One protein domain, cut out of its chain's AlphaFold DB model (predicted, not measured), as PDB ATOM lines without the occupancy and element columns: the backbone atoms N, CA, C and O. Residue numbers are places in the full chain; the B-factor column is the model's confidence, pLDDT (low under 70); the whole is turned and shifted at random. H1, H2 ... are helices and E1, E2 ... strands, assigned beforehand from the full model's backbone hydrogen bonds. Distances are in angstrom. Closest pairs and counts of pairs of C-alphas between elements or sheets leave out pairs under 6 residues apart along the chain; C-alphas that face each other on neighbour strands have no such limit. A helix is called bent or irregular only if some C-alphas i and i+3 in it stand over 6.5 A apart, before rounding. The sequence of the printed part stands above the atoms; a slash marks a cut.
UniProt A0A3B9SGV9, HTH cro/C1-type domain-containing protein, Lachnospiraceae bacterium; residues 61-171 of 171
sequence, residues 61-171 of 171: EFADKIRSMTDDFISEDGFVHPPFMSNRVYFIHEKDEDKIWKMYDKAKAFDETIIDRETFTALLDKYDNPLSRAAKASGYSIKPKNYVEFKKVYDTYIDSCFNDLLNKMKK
ATOM      1  N   GLU A  61     -58.028  12.958  29.007       70.75
ATOM      2  CA  GLU A  61     -58.839  11.776  29.324       70.75
ATOM      3  C   GLU A  61     -57.996  10.502  29.516       70.75
ATOM      4  O   GLU A  61     -58.297   9.673  30.371       70.75
ATOM      5  N   PHE A  62     -56.896  10.356  28.770       69.31
ATOM      6  CA  PHE A  62     -55.947   9.258  28.944       69.31
ATOM      7  C   PHE A  62     -55.054   9.458  30.155       69.31
ATOM      8  O   PHE A  62     -54.820   8.498  30.879       69.31
ATOM      9  N   ALA A  63     -54.576  10.680  30.395       64.62
ATOM     10  CA  ALA A  63     -53.817  10.985  31.602       64.62
ATOM     11  C   ALA A  63     -54.659  10.712  32.857       64.62
ATOM     12  O   ALA A  63     -54.167  10.097  33.793       64.62
ATOM     13  N   ASP A  64     -55.935  11.097  32.842       66.50
ATOM     14  CA  ASP A  64     -56.887  10.874  33.930       66.50
ATOM     15  C   ASP A  64     -57.228   9.385  34.078       66.50
ATOM     16  O   ASP A  64     -57.330   8.884  35.193       66.50
ATOM     17  N   LYS A  65     -57.303   8.633  32.972       67.94
ATOM     18  CA  LYS A  65     -57.465   7.173  33.013       67.94
ATOM     19  C   LYS A  65     -56.230   6.459  33.562       67.94
ATOM     20  O   LYS A  65     -56.381   5.563  34.385       67.94
ATOM     21  N   ILE A  66     -55.026   6.858  33.151       64.94
ATOM     22  CA  ILE A  66     -53.763   6.331  33.692       64.94
ATOM     23  C   ILE A  66     -53.685   6.642  35.186       64.94
ATOM     24  O   ILE A  66     -53.493   5.721  35.969       64.94
ATOM     25  N   ARG A  67     -53.944   7.894  35.577       62.09
ATOM     26  CA  ARG A  67     -54.046   8.325  36.977       62.09
ATOM     27  C   ARG A  67     -55.049   7.488  37.763       62.09
ATOM     28  O   ARG A  67     -54.687   6.906  38.769       62.09
ATOM     29  N   SER A  68     -56.260   7.267  37.252       64.94
ATOM     30  CA  SER A  68     -57.249   6.407  37.926       64.94
ATOM     31  C   SER A  68     -56.796   4.950  38.101       64.94
ATOM     32  O   SER A  68     -57.255   4.265  39.006       64.94
ATOM     33  N   MET A  69     -55.882   4.461  37.256       60.84
ATOM     34  CA  MET A  69     -55.291   3.127  37.398       60.84
ATOM     35  C   MET A  69     -54.131   3.086  38.410       60.84
ATOM     36  O   MET A  69     -53.717   1.992  38.801       60.84
ATOM     37  N   THR A  70     -53.584   4.239  38.806       57.78
ATOM     38  CA  THR A  70     -52.382   4.367  39.651       57.78
ATOM     39  C   THR A  70     -52.646   5.005  41.014       57.78
ATOM     40  O   THR A  70     -51.998   4.640  41.995       57.78
ATOM     41  N   ASP A  71     -53.604   5.926  41.086       49.62
ATOM     42  CA  ASP A  71     -53.882   6.786  42.240       49.62
ATOM     43  C   ASP A  71     -54.509   6.004  43.406       49.62
ATOM     44  O   ASP A  71     -54.285   6.337  44.567       49.62
ATOM     45  N   ASP A  72     -55.178   4.883  43.123       49.47
ATOM     46  CA  ASP A  72     -55.770   4.002  44.142       49.47
ATOM     47  C   ASP A  72     -54.738   3.204  44.962       49.47
ATOM     48  O   ASP A  72     -55.098   2.465  45.887       49.47
ATOM     49  N   PHE A  73     -53.457   3.282  44.605       44.44
ATOM     50  CA  PHE A  73     -52.414   2.407  45.138       44.44
ATOM     51  C   PHE A  73     -51.323   3.164  45.897       44.44
ATOM     52  O   PHE A  73     -50.715   2.621  46.817       44.44
ATOM     53  N   ILE A  74     -51.090   4.425  45.532       53.22
ATOM     54  CA  ILE A  74     -50.125   5.316  46.178       53.22
ATOM     55  C   ILE A  74     -50.782   6.694  46.317       53.22
ATOM     56  O   ILE A  74     -50.404   7.651  45.648       53.22
ATOM     57  N   SER A  75     -51.813   6.798  47.155       47.28
ATOM     58  CA  SER A  75     -52.442   8.088  47.439       47.28
ATOM     59  C   SER A  75     -51.502   8.968  48.273       47.28
ATOM     60  O   SER A  75     -51.059   8.541  49.345       47.28
ATOM     61  N   GLU A  76     -51.281  10.218  47.849       42.53
ATOM     62  CA  GLU A  76     -50.713  11.302  48.680       42.53
ATOM     63  C   GLU A  76     -51.544  11.589  49.953       42.53
ATOM     64  O   GLU A  76     -51.092  12.286  50.858       42.53
ATOM     65  N   ASP A  77     -52.723  10.975  50.077       40.53
ATOM     66  CA  ASP A  77     -53.675  11.178  51.173       40.53
ATOM     67  C   ASP A  77     -53.456  10.227  52.370       40.53
ATOM     68  O   ASP A  77     -54.095  10.367  53.412       40.53
ATOM     69  N   GLY A  78     -52.530   9.264  52.259       38.62
ATOM     70  CA  GLY A  78     -52.150   8.353  53.353       38.62
ATOM     71  C   GLY A  78     -51.162   8.951  54.368       38.62
ATOM     72  O   GLY A  78     -50.700   8.255  55.273       38.62
ATOM     73  N   PHE A  79     -50.791  10.225  54.211       43.44
ATOM     74  CA  PHE A  79     -49.669  10.843  54.911       43.44
ATOM     75  C   PHE A  79     -50.127  11.643  56.139       43.44
ATOM     76  O   PHE A  79     -50.630  12.758  56.031       43.44
ATOM     77  N   VAL A  80     -49.832  11.131  57.336       35.62
ATOM     78  CA  VAL A  80     -49.578  11.992  58.500       35.62
ATOM     79  C   VAL A  80     -48.067  12.093  58.650       35.62
ATOM     80  O   VAL A  80     -47.406  11.103  58.949       35.62
ATOM     81  N   HIS A  81     -47.514  13.287  58.433       41.66
ATOM     82  CA  HIS A  81     -46.123  13.617  58.738       41.66
ATOM     83  C   HIS A  81     -45.910  13.695  60.261       41.66
ATOM     84  O   HIS A  81     -46.471  14.594  60.891       41.66
ATOM     85  N   PRO A  82     -45.033  12.889  60.885       37.81
ATOM     86  CA  PRO A  82     -44.359  13.323  62.097       37.81
ATOM     87  C   PRO A  82     -43.217  14.263  61.659       37.81
ATOM     88  O   PRO A  82     -42.385  13.851  60.848       37.81
ATOM     89  N   PRO A  83     -43.130  15.503  62.169       41.19
ATOM     90  CA  PRO A  83     -42.243  16.568  61.667       41.19
ATOM     91  C   PRO A  83     -40.720  16.321  61.793       41.19
ATOM     92  O   PRO A  83     -39.934  17.243  61.605       41.19
ATOM     93  N   PHE A  84     -40.275  15.092  62.079       42.31
ATOM     94  CA  PHE A  84     -38.883  14.765  62.410       42.31
ATOM     95  C   PHE A  84     -38.218  13.703  61.513       42.31
ATOM     96  O   PHE A  84     -37.045  13.405  61.723       42.31
ATOM     97  N   MET A  85     -38.902  13.133  60.509       42.12
ATOM     98  CA  MET A  85     -38.292  12.159  59.581       42.12
ATOM     99  C   MET A  85     -38.177  12.732  58.164       42.12
ATOM    100  O   MET A  85     -39.169  12.919  57.467       42.12
ATOM    101  N   SER A  86     -36.944  13.000  57.732       42.78
ATOM    102  CA  SER A  86     -36.604  13.673  56.467       42.78
ATOM    103  C   SER A  86     -36.655  12.785  55.219       42.78
ATOM    104  O   SER A  86     -36.380  13.259  54.119       42.78
ATOM    105  N   ASN A  87     -36.993  11.503  55.355       44.19
ATOM    106  CA  ASN A  87     -36.827  10.535  54.282       44.19
ATOM    107  C   ASN A  87     -38.169   9.892  53.927       44.19
ATOM    108  O   ASN A  87     -38.758   9.188  54.739       44.19
ATOM    109  N   ARG A  88     -38.647  10.178  52.712       46.66
ATOM    110  CA  ARG A  88     -39.931   9.732  52.153       46.66
ATOM    111  C   ARG A  88     -40.039   8.204  52.222       46.66
ATOM    112  O   ARG A  88     -39.246   7.508  51.595       46.66
ATOM    113  N   VAL A  89     -41.008   7.703  52.980       50.50
ATOM    114  CA  VAL A  89     -41.336   6.278  53.090       50.50
ATOM    115  C   VAL A  89     -42.717   6.096  52.473       50.50
ATOM    116  O   VAL A  89     -43.686   6.675  52.952       50.50
ATOM    117  N   TYR A  90     -42.801   5.324  51.392       59.91
ATOM    118  CA  TYR A  90     -44.080   4.872  50.848       59.91
ATOM    119  C   TYR A  90     -44.683   3.892  51.843       59.91
ATOM    120  O   TYR A  90     -43.982   2.970  52.262       59.91
ATOM    121  N   PHE A  91     -45.939   4.104  52.229       65.38
ATOM    122  CA  PHE A  91     -46.669   3.205  53.111       65.38
ATOM    123  C   PHE A  91     -47.849   2.594  52.360       65.38
ATOM    124  O   PHE A  91     -48.622   3.311  51.731       65.38
ATOM    125  N   ILE A  92     -47.982   1.275  52.432       71.69
ATOM    126  CA  ILE A  92     -49.063   0.525  51.798       71.69
ATOM    127  C   ILE A  92     -49.807  -0.200  52.906       71.69
ATOM    128  O   ILE A  92     -49.217  -1.032  53.591       71.69
ATOM    129  N   HIS A  93     -51.080   0.131  53.113       74.00
ATOM    130  CA  HIS A  93     -51.877  -0.510  54.154       74.00
ATOM    131  C   HIS A  93     -51.992  -2.016  53.909       74.00
ATOM    132  O   HIS A  93     -52.068  -2.472  52.774       74.00
ATOM    133  N   GLU A  94     -52.099  -2.790  54.985       78.06
ATOM    134  CA  GLU A  94     -52.276  -4.245  54.914       78.06
ATOM    135  C   GLU A  94     -53.502  -4.661  54.084       78.06
ATOM    136  O   GLU A  94     -53.451  -5.632  53.335       78.06
ATOM    137  N   LYS A  95     -54.590  -3.877  54.138       78.62
ATOM    138  CA  LYS A  95     -55.796  -4.101  53.314       78.62
ATOM    139  C   LYS A  95     -55.537  -4.004  51.801       78.62
ATOM    140  O   LYS A  95     -56.355  -4.479  51.026       78.62
ATOM    141  N   ASP A  96     -54.439  -3.355  51.417       78.50
ATOM    142  CA  ASP A  96     -53.997  -3.090  50.049       78.50
ATOM    143  C   ASP A  96     -52.728  -3.910  49.718       78.50
ATOM    144  O   ASP A  96     -51.941  -3.549  48.845       78.50
ATOM    145  N   GLU A  97     -52.473  -5.018  50.422       81.50
ATOM    146  CA  GLU A  97     -51.327  -5.885  50.124       81.50
ATOM    147  C   GLU A  97     -51.475  -6.599  48.768       81.50
ATOM    148  O   GLU A  97     -50.510  -6.714  48.012       81.50
ATOM    149  N   ASP A  98     -52.679  -7.068  48.433       84.25
ATOM    150  CA  ASP A  98     -52.959  -7.803  47.189       84.25
ATOM    151  C   ASP A  98     -52.598  -6.985  45.946       84.25
ATOM    152  O   ASP A  98     -52.100  -7.495  44.940       84.25
ATOM    153  N   LYS A  99     -52.839  -5.686  46.062       83.56
ATOM    154  CA  LYS A  99     -52.444  -4.647  45.146       83.56
ATOM    155  C   LYS A  99     -50.950  -4.792  44.846       83.56
ATOM    156  O   LYS A  99     -50.629  -5.020  43.676       83.56
ATOM    157  N   ILE A 100     -50.050  -4.728  45.840       86.00
ATOM    158  CA  ILE A 100     -48.575  -4.789  45.658       86.00
ATOM    159  C   ILE A 100     -48.179  -5.938  44.735       86.00
ATOM    160  O   ILE A 100     -47.402  -5.767  43.793       86.00
ATOM    161  N   TRP A 101     -48.749  -7.110  44.995       89.62
ATOM    162  CA  TRP A 101     -48.425  -8.318  44.258       89.62
ATOM    163  C   TRP A 101     -48.980  -8.291  42.836       89.62
ATOM    164  O   TRP A 101     -48.252  -8.634  41.911       89.62
ATOM    165  N   LYS A 102     -50.194  -7.770  42.619       90.44
ATOM    166  CA  LYS A 102     -50.731  -7.540  41.266       90.44
ATOM    167  C   LYS A 102     -49.849  -6.597  40.445       90.44
ATOM    168  O   LYS A 102     -49.651  -6.834  39.255       90.44
ATOM    169  N   MET A 103     -49.325  -5.539  41.066       90.44
ATOM    170  CA  MET A 103     -48.396  -4.608  40.418       90.44
ATOM    171  C   MET A 103     -47.101  -5.321  40.020       90.44
ATOM    172  O   MET A 103     -46.695  -5.241  38.860       90.44
ATOM    173  N   TYR A 104     -46.489  -6.057  40.954       93.56
ATOM    174  CA  TYR A 104     -45.273  -6.830  40.696       93.56
ATOM    175  C   TYR A 104     -45.475  -7.865  39.585       93.56
ATOM    176  O   TYR A 104     -44.713  -7.885  38.621       93.56
ATOM    177  N   ASP A 105     -46.521  -8.686  39.686       94.88
ATOM    178  CA  ASP A 105     -46.800  -9.762  38.736       94.88
ATOM    179  C   ASP A 105     -47.008  -9.198  37.322       94.88
ATOM    180  O   ASP A 105     -46.495  -9.743  36.344       94.88
ATOM    181  N   LYS A 106     -47.696  -8.054  37.203       92.94
ATOM    182  CA  LYS A 106     -47.890  -7.378  35.918       92.94
ATOM    183  C   LYS A 106     -46.593  -6.782  35.360       92.94
ATOM    184  O   LYS A 106     -46.357  -6.905  34.159       92.94
ATOM    185  N   ALA A 107     -45.751  -6.170  36.197       92.62
ATOM    186  CA  ALA A 107     -44.435  -5.686  35.774       92.62
ATOM    187  C   ALA A 107     -43.556  -6.842  35.275       92.62
ATOM    188  O   ALA A 107     -42.997  -6.762  34.185       92.62
ATOM    189  N   LYS A 108     -43.503  -7.946  36.028       96.12
ATOM    190  CA  LYS A 108     -42.698  -9.132  35.706       96.12
ATOM    191  C   LYS A 108     -43.163  -9.843  34.433       96.12
ATOM    192  O   LYS A 108     -42.340 -10.378  33.700       96.12
ATOM    193  N   ALA A 109     -44.468  -9.847  34.164       94.81
ATOM    194  CA  ALA A 109     -45.022 -10.379  32.921       94.81
ATOM    195  C   ALA A 109     -44.730  -9.485  31.701       94.81
ATOM    196  O   ALA A 109     -44.727  -9.976  30.574       94.81
ATOM    197  N   PHE A 110     -44.524  -8.184  31.914       94.00
ATOM    198  CA  PHE A 110     -44.202  -7.224  30.858       94.00
ATOM    199  C   PHE A 110     -42.703  -7.182  30.544       94.00
ATOM    200  O   PHE A 110     -42.328  -7.094  29.377       94.00
ATOM    201  N   ASP A 111     -41.863  -7.279  31.573       93.38
ATOM    202  CA  ASP A 111     -40.410  -7.306  31.462       93.38
ATOM    203  C   ASP A 111     -39.833  -8.385  32.392       93.38
ATOM    204  O   ASP A 111     -39.824  -8.265  33.622       93.38
ATOM    205  N   GLU A 112     -39.325  -9.459  31.788       93.31
ATOM    206  CA  GLU A 112     -38.755 -10.592  32.513       93.31
ATOM    207  C   GLU A 112     -37.458 -10.246  33.264       93.31
ATOM    208  O   GLU A 112     -37.071 -10.989  34.171       93.31
ATOM    209  N   THR A 113     -36.812  -9.117  32.949       94.44
ATOM    210  CA  THR A 113     -35.571  -8.662  33.597       94.44
ATOM    211  C   THR A 113     -35.797  -8.046  34.976       94.44
ATOM    212  O   THR A 113     -34.845  -7.898  35.745       94.44
ATOM    213  N   ILE A 114     -37.053  -7.742  35.328       95.12
ATOM    214  CA  ILE A 114     -37.432  -7.282  36.668       95.12
ATOM    215  C   ILE A 114     -36.930  -8.260  37.728       95.12
ATOM    216  O   ILE A 114     -37.005  -9.477  37.551       95.12
ATOM    217  N   ILE A 115     -36.437  -7.725  38.846       96.12
ATOM    218  CA  ILE A 115     -35.956  -8.513  39.986       96.12
ATOM    219  C   ILE A 115     -36.955  -9.605  40.397       96.12
ATOM    220  O   ILE A 115     -38.173  -9.473  40.233       96.12
ATOM    221  N   ASP A 116     -36.446 -10.720  40.910       96.94
ATOM    222  CA  ASP A 116     -37.286 -11.826  41.352       96.94
ATOM    223  C   ASP A 116     -38.147 -11.444  42.573       96.94
ATOM    224  O   ASP A 116     -37.958 -10.405  43.216       96.94
ATOM    225  N   ARG A 117     -39.135 -12.290  42.875       95.56
ATOM    226  CA  ARG A 117     -40.150 -12.003  43.891       95.56
ATOM    227  C   ARG A 117     -39.566 -11.951  45.297       95.56
ATOM    228  O   ARG A 117     -40.055 -11.176  46.118       95.56
ATOM    229  N   GLU A 118     -38.548 -12.756  45.583       95.94
ATOM    230  CA  GLU A 118     -37.878 -12.764  46.881       95.94
ATOM    231  C   GLU A 118     -37.121 -11.447  47.076       95.94
ATOM    232  O   GLU A 118     -37.347 -10.744  48.065       95.94
ATOM    233  N   THR A 119     -36.338 -11.044  46.073       96.00
ATOM    234  CA  THR A 119     -35.619  -9.764  46.067       96.00
ATOM    235  C   THR A 119     -36.576  -8.578  46.167       96.00
ATOM    236  O   THR A 119     -36.336  -7.664  46.955       96.00
ATOM    237  N   PHE A 120     -37.693  -8.587  45.431       95.12
ATOM    238  CA  PHE A 120     -38.697  -7.522  45.509       95.12
ATOM    239  C   PHE A 120     -39.370  -7.461  46.885       95.12
ATOM    240  O   PHE A 120     -39.528  -6.378  47.444       95.12
ATOM    241  N   THR A 121     -39.704  -8.610  47.477       92.94
ATOM    242  CA  THR A 121     -40.276  -8.677  48.833       92.94
ATOM    243  C   THR A 121     -39.311  -8.105  49.869       92.94
ATOM    244  O   THR A 121     -39.737  -7.372  50.758       92.94
ATOM    245  N   ALA A 122     -38.004  -8.348  49.723       93.44
ATOM    246  CA  ALA A 122     -36.973  -7.798  50.602       93.44
ATOM    247  C   ALA A 122     -36.824  -6.263  50.512       93.44
ATOM    248  O   ALA A 122     -36.190  -5.649  51.378       93.44
ATOM    249  N   LEU A 123     -37.415  -5.617  49.497       89.69
ATOM    250  CA  LEU A 123     -37.494  -4.157  49.430       89.69
ATOM    251  C   LEU A 123     -38.520  -3.579  50.414       89.69
ATOM    252  O   LEU A 123     -38.397  -2.405  50.783       89.69
ATOM    253  N   LEU A 124     -39.496  -4.388  50.830       88.19
ATOM    254  CA  LEU A 124     -40.635  -3.999  51.651       88.19
ATOM    255  C   LEU A 124     -40.382  -4.356  53.120       88.19
ATOM    256  O   LEU A 124     -40.189  -5.512  53.483       88.19
ATOM    257  N   ASP A 125     -40.450  -3.363  53.996       82.38
ATOM    258  CA  ASP A 125     -40.445  -3.571  55.437       82.38
ATOM    259  C   ASP A 125     -41.882  -3.674  55.940       82.38
ATOM    260  O   ASP A 125     -42.608  -2.674  55.993       82.38
ATOM    261  N   LYS A 126     -42.294  -4.881  56.338       81.50
ATOM    262  CA  LYS A 126     -43.594  -5.092  56.974       81.50
ATOM    263  C   LYS A 126     -43.622  -4.406  58.340       81.50
ATOM    264  O   LYS A 126     -42.874  -4.759  59.252       81.50
ATOM    265  N   TYR A 127     -44.504  -3.427  58.476       73.25
ATOM    266  CA  TYR A 127     -44.807  -2.760  59.727       73.25
ATOM    267  C   TYR A 127     -46.093  -3.353  60.296       73.25
ATOM    268  O   TYR A 127     -47.198  -2.956  59.932       73.25
ATOM    269  N   ASP A 128     -45.933  -4.346  61.165       70.88
ATOM    270  CA  ASP A 128     -47.052  -5.064  61.760       70.88
ATOM    271  C   ASP A 128     -46.786  -5.358  63.244       70.88
ATOM    272  O   ASP A 128     -46.144  -6.336  63.625       70.88
ATOM    273  N   ASN A 129     -47.244  -4.446  64.098       71.12
ATOM    274  CA  ASN A 129     -47.141  -4.525  65.554       71.12
ATOM    275  C   ASN A 129     -48.472  -4.144  66.242       71.12
ATOM    276  O   ASN A 129     -49.326  -3.508  65.615       71.12
ATOM    277  N   PRO A 130     -48.673  -4.483  67.533       71.81
ATOM    278  CA  PRO A 130     -49.943  -4.244  68.225       71.81
ATOM    279  C   PRO A 130     -50.442  -2.790  68.171       71.81
ATOM    280  O   PRO A 130     -51.637  -2.571  67.986       71.81
ATOM    281  N   LEU A 131     -49.538  -1.806  68.264       65.44
ATOM    282  CA  LEU A 131     -49.872  -0.379  68.158       65.44
ATOM    283  C   LEU A 131     -50.341  -0.018  66.743       65.44
ATOM    284  O   LEU A 131     -51.372   0.628  66.581       65.44
ATOM    285  N   SER A 132     -49.626  -0.484  65.717       66.38
ATOM    286  CA  SER A 132     -49.982  -0.251  64.312       66.38
ATOM    287  C   SER A 132     -51.330  -0.875  63.942       66.38
ATOM    288  O   SER A 132     -52.144  -0.225  63.292       66.38
ATOM    289  N   ARG A 133     -51.627  -2.083  64.440       69.12
ATOM    290  CA  ARG A 133     -52.919  -2.750  64.235       69.12
ATOM    291  C   ARG A 133     -54.048  -1.980  64.911       69.12
ATOM    292  O   ARG A 133     -55.073  -1.722  64.285       69.12
ATOM    293  N   ALA A 134     -53.844  -1.558  66.161       68.75
ATOM    294  CA  ALA A 134     -54.819  -0.759  66.903       68.75
ATOM    295  C   ALA A 134     -55.113   0.590  66.218       68.75
ATOM    296  O   ALA A 134     -56.255   1.043  66.214       68.75
ATOM    297  N   ALA A 135     -54.104   1.193  65.585       66.06
ATOM    298  CA  ALA A 135     -54.223   2.433  64.824       66.06
ATOM    299  C   ALA A 135     -54.695   2.244  63.364       66.06
ATOM    300  O   ALA A 135     -54.807   3.231  62.643       66.06
ATOM    301  N   LYS A 136     -54.960   1.006  62.908       69.50
ATOM    302  CA  LYS A 136     -55.237   0.667  61.492       69.50
ATOM    303  C   LYS A 136     -54.150   1.156  60.520       69.50
ATOM    304  O   LYS A 136     -54.416   1.487  59.366       69.50
ATOM    305  N   ALA A 137     -52.915   1.175  61.004       67.00
ATOM    306  CA  ALA A 137     -51.711   1.605  60.309       67.00
ATOM    307  C   ALA A 137     -50.695   0.452  60.188       67.00
ATOM    308  O   ALA A 137     -49.491   0.698  60.154       67.00
ATOM    309  N   SER A 138     -51.158  -0.806  60.172       74.62
ATOM    310  CA  SER A 138     -50.345  -1.955  59.757       74.62
ATOM    311  C   SER A 138     -50.238  -2.003  58.233       74.62
ATOM    312  O   SER A 138     -51.157  -1.593  57.511       74.62
ATOM    313  N   GLY A 139     -49.092  -2.452  57.728       78.81
ATOM    314  CA  GLY A 139     -48.823  -2.433  56.296       78.81
ATOM    315  C   GLY A 139     -47.362  -2.654  55.940       78.81
ATOM    316  O   GLY A 139     -46.600  -3.250  56.698       78.81
ATOM    317  N   TYR A 140     -46.970  -2.157  54.776       80.56
ATOM    318  CA  TYR A 140     -45.619  -2.229  54.241       80.56
ATOM    319  C   TYR A 140     -45.047  -0.834  54.097       80.56
ATOM    320  O   TYR A 140     -45.747   0.108  53.736       80.56
ATOM    321  N   SER A 141     -43.756  -0.712  54.359       77.06
ATOM    322  CA  SER A 141     -43.007   0.522  54.206       77.06
ATOM    323  C   SER A 141     -41.788   0.299  53.321       77.06
ATOM    324  O   SER A 141     -41.217  -0.787  53.310       77.06
ATOM    325  N   ILE A 142     -41.381   1.313  52.563       76.94
ATOM    326  CA  ILE A 142     -40.197   1.224  51.700       76.94
ATOM    327  C   ILE A 142     -39.130   2.171  52.227       76.94
ATOM    328  O   ILE A 142     -39.294   3.393  52.205       76.94
ATOM    329  N   LYS A 143     -38.011   1.610  52.695       76.00
ATOM    330  CA  LYS A 143     -36.859   2.408  53.125       76.00
ATOM    331  C   LYS A 143     -36.254   3.184  51.948       76.00
ATOM    332  O   LYS A 143     -36.179   2.652  50.842       76.00
ATOM    333  N   PRO A 144     -35.665   4.368  52.193       71.06
ATOM    334  CA  PRO A 144     -35.026   5.185  51.155       71.06
ATOM    335  C   PRO A 144     -33.991   4.436  50.312       71.06
ATOM    336  O   PRO A 144     -33.951   4.592  49.097       71.06
ATOM    337  N   LYS A 145     -33.190   3.565  50.942       80.25
ATOM    338  CA  LYS A 145     -32.188   2.741  50.247       80.25
ATOM    339  C   LYS A 145     -32.789   1.735  49.254       80.25
ATOM    340  O   LYS A 145     -32.122   1.370  48.297       80.25
ATOM    341  N   ASN A 146     -34.032   1.309  49.481       83.94
ATOM    342  CA  ASN A 146     -34.746   0.333  48.658       83.94
ATOM    343  C   ASN A 146     -35.640   1.021  47.613       83.94
ATOM    344  O   ASN A 146     -36.103   0.374  46.676       83.94
ATOM    345  N   TYR A 147     -35.879   2.330  47.760       78.31
ATOM    346  CA  TYR A 147     -36.828   3.065  46.931       78.31
ATOM    347  C   TYR A 147     -36.443   3.071  45.453       78.31
ATOM    348  O   TYR A 147     -37.308   2.862  44.612       78.31
ATOM    349  N   VAL A 148     -35.162   3.267  45.126       77.31
ATOM    350  CA  VAL A 148     -34.706   3.294  43.726       77.31
ATOM    351  C   VAL A 148     -35.047   1.986  43.013       77.31
ATOM    352  O   VAL A 148     -35.536   2.014  41.889       77.31
ATOM    353  N   GLU A 149     -34.839   0.848  43.674       88.31
ATOM    354  CA  GLU A 149     -35.110  -0.460  43.079       88.31
ATOM    355  C   GLU A 149     -36.611  -0.754  43.005       88.31
ATOM    356  O   GLU A 149     -37.104  -1.203  41.973       88.31
ATOM    357  N   PHE A 150     -37.367  -0.403  44.049       87.62
ATOM    358  CA  PHE A 150     -38.828  -0.512  44.034       87.62
ATOM    359  C   PHE A 150     -39.438   0.335  42.909       87.62
ATOM    360  O   PHE A 150     -40.333  -0.111  42.192       87.62
ATOM    361  N   LYS A 151     -38.927   1.558  42.736       80.88
ATOM    362  CA  LYS A 151     -39.408   2.520  41.750       80.88
ATOM    363  C   LYS A 151     -39.233   2.009  40.323       80.88
ATOM    364  O   LYS A 151     -40.137   2.212  39.529       80.88
ATOM    365  N   LYS A 152     -38.155   1.276  40.020       85.50
ATOM    366  CA  LYS A 152     -37.996   0.610  38.717       85.50
ATOM    367  C   LYS A 152     -39.138  -0.364  38.436       85.50
ATOM    368  O   LYS A 152     -39.753  -0.279  37.384       85.50
ATOM    369  N   VAL A 153     -39.468  -1.236  39.394       89.69
ATOM    370  CA  VAL A 153     -40.583  -2.191  39.250       89.69
ATOM    371  C   VAL A 153     -41.911  -1.461  39.057       89.69
ATOM    372  O   VAL A 153     -42.707  -1.831  38.196       89.69
ATOM    373  N   TYR A 154     -42.137  -0.401  39.836       85.19
ATOM    374  CA  TYR A 154     -43.327   0.433  39.704       85.19
ATOM    375  C   TYR A 154     -43.412   1.108  38.328       85.19
ATOM    376  O   TYR A 154     -44.456   1.047  37.689       85.19
ATOM    377  N   ASP A 155     -42.327   1.711  37.843       78.69
ATOM    378  CA  ASP A 155     -42.296   2.383  36.542       78.69
ATOM    379  C   ASP A 155     -42.541   1.380  35.398       78.69
ATOM    380  O   ASP A 155     -43.355   1.644  34.517       78.69
ATOM    381  N   THR A 156     -41.986   0.165  35.474       84.56
ATOM    382  CA  THR A 156     -42.284  -0.922  34.524       84.56
ATOM    383  C   THR A 156     -43.751  -1.369  34.567       84.56
ATOM    384  O   THR A 156     -44.344  -1.676  33.530       84.56
ATOM    385  N   TYR A 157     -44.386  -1.379  35.743       87.12
ATOM    386  CA  TYR A 157     -45.832  -1.595  35.856       87.12
ATOM    387  C   TYR A 157     -46.638  -0.486  35.154       87.12
ATOM    388  O   TYR A 157     -47.630  -0.784  34.474       87.12
ATOM    389  N   ILE A 158     -46.214   0.776  35.275       79.25
ATOM    390  CA  ILE A 158     -46.835   1.901  34.562       79.25
ATOM    391  C   ILE A 158     -46.692   1.730  33.050       79.25
ATOM    392  O   ILE A 158     -47.688   1.849  32.332       79.25
ATOM    393  N   ASP A 159     -45.500   1.379  32.572       80.00
ATOM    394  CA  ASP A 159     -45.236   1.139  31.152       80.00
ATOM    395  C   ASP A 159     -46.113   0.008  30.597       80.00
ATOM    396  O   ASP A 159     -46.711   0.141  29.525       80.00
ATOM    397  N   SER A 160     -46.288  -1.071  31.366       85.25
ATOM    398  CA  SER A 160     -47.205  -2.164  31.034       85.25
ATOM    399  C   SER A 160     -48.653  -1.677  30.888       85.25
ATOM    400  O   SER A 160     -49.330  -1.969  29.897       85.25
ATOM    401  N   CYS A 161     -49.138  -0.869  31.838       82.12
ATOM    402  CA  CYS A 161     -50.474  -0.271  31.770       82.12
ATOM    403  C   CYS A 161     -50.644   0.652  30.558       82.12
ATOM    404  O   CYS A 161     -51.705   0.652  29.924       82.12
ATOM    405  N   PHE A 162     -49.605   1.410  30.212       77.62
ATOM    406  CA  PHE A 162     -49.606   2.268  29.037       77.62
ATOM    407  C   PHE A 162     -49.675   1.451  27.743       77.62
ATOM    408  O   PHE A 162     -50.492   1.743  26.868       77.62
ATOM    409  N   ASN A 163     -48.888   0.379  27.639       79.75
ATOM    410  CA  ASN A 163     -48.883  -0.510  26.481       79.75
ATOM    411  C   ASN A 163     -50.246  -1.192  26.261       79.75
ATOM    412  O   ASN A 163     -50.737  -1.235  25.130       79.75
ATOM    413  N   ASP A 164     -50.906  -1.657  27.324       82.12
ATOM    414  CA  ASP A 164     -52.270  -2.200  27.244       82.12
ATOM    415  C   ASP A 164     -53.254  -1.190  26.647       82.12
ATOM    416  O   ASP A 164     -54.114  -1.533  25.829       82.12
ATOM    417  N   LEU A 165     -53.137   0.071  27.064       75.25
ATOM    418  CA  LEU A 165     -53.997   1.149  26.606       75.25
ATOM    419  C   LEU A 165     -53.720   1.501  25.138       75.25
ATOM    420  O   LEU A 165     -54.667   1.605  24.358       75.25
ATOM    421  N   LEU A 166     -52.448   1.584  24.733       73.12
ATOM    422  CA  LEU A 166     -52.058   1.754  23.329       73.12
ATOM    423  C   LEU A 166     -52.606   0.631  22.441       73.12
ATOM    424  O   LEU A 166     -53.143   0.901  21.368       73.12
ATOM    425  N   ASN A 167     -52.510  -0.623  22.883       77.88
ATOM    426  CA  ASN A 167     -52.987  -1.774  22.114       77.88
ATOM    427  C   ASN A 167     -54.512  -1.803  21.977       77.88
ATOM    428  O   ASN A 167     -55.021  -2.234  20.943       77.88
ATOM    429  N   LYS A 168     -55.249  -1.309  22.977       77.38
ATOM    430  CA  LYS A 168     -56.708  -1.148  22.890       77.38
ATOM    431  C   LYS A 168     -57.131  -0.085  21.878       77.38
ATOM    432  O   LYS A 168     -58.186  -0.240  21.289       77.38
ATOM    433  N   MET A 169     -56.324   0.955  21.664       68.69
ATOM    434  CA  MET A 169     -56.623   2.026  20.700       68.69
ATOM    435  C   MET A 169     -56.325   1.658  19.242       68.69
ATOM    436  O   MET A 169     -56.759   2.360  18.335       68.69
ATOM    437  N   LYS A 170     -55.552   0.594  19.004       72.12
ATOM    438  CA  LYS A 170     -55.239   0.098  17.653       72.12
ATOM    439  C   LYS A 170     -56.296  -0.872  17.102       72.12
ATOM    440  O   LYS A 170     -56.147  -1.320  15.968       72.12
ATOM    441  N   LYS A 171     -57.296  -1.236  17.907       51.97
ATOM    442  CA  LYS A 171     -58.441  -2.074  17.528       51.97
ATOM    443  C   LYS A 171     -59.660  -1.201  17.286       51.97
ATOM    444  O   LYS A 171     -60.437  -1.569  16.383       51.97
TER     445      LYS A 171
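What this domain is: This is residues 61 to 171 of the 171 residues of the protein "HTH cro/C1-type domain-containing protein" of Lachnospiraceae bacterium (UniProt A0A3B9SGV9). A small sheet of three short strands sits toward one end of the domain, and from it two helices, H2 and the long H5, run away and converge, the later part of H2 crossing H5 partway along. H4 lies in the loop from E2 to E3 beyond the sheet, H1 is on the far side of H5 from H2, and at opposite ends residues 80 to 86 and 166 to 171 stick out. The printed part has 111 residues, with five named helices and three named strands in the order H1 E1 H2 H3 E2 H4 E3 H5, and its class is mostly helix. The sheet runs E1 E3 E2, antiparallel throughout. The whole is only just compact, close to loose, with a radius of gyration of the C-alphas of 15.4 A and spans of 51 by 32 by 25 A.

Where its parts are: The strands are E1, residues 90 to 93, 10.0 A long, with C-alpha 90 at (-44.080, 4.872, 50.848); E3, residues 139 to 142, 10.4 A; and E2, residues 124 to 127, 9.2 A. H2, residues 94 to 110, is 25.5 A long and irregular, with C-alphas 95 and 98 7.7 A apart. H5, residues 144 to 169, is 37.5 A long and irregular, with C-alphas 145 and 148 7.0 A apart; it has a kink of 28 degrees near residue 151 and ends at C-alpha 169, (-56.623, 2.026, 20.700). H1 is residues 61 to 70, 14.3 A, H3 residues 117 to 121 and H4 residues 130 to 134.

How they stand to each other: Inner strand E3 pairs with E1 through N 92 and O 140, 2.8 A, and with E2 through N 125 and O 141, 2.8 A. E1, H2 H3, E2 form a split strand-helix-strand unit, two strands running the same way with E3 between them; its crossover is right-handed. H2 is on the sheet at a height of 7.5 A, over E1 and along the strands, at 20 degrees to E1 on the local plane. H5 only grazes the sheet with residues 144 to 150. H2 and H5 touch through residues 103 to 110 and 153 to 160, closest at the C-alphas of Ala 107 and Tyr 157, 4.3 A, with a steep tilt of 65 degrees, the same way. H1 and H5 only just touch, with 3 pairs of C-alphas within 8 A, closest at Ile 66 and Phe 162, 7.4 A; their tilt is steep, 43 degrees, opposite ways. H3 is close to but not clearly touching H5, with the C-alphas of Phe 120 and Phe 150 closest at 7.2 A. H4 and H5 are apart. In H1, H3 and H4 every O i to N i+4 pair is within hydrogen-bond range; in H2 9 of 13 are, in H5 20 of 22.

The domain as a whole: The farthest C-alphas, of Phe 84 and Lys 171, are 51.8 A apart. The printed part has no cut. The link from H1 to E1, residues 71 to 89, is long. Mean pLDDT of the printed part is 73.7; 39 residues are under 70, namely 62 to 91, 131 to 137, 169 and 171.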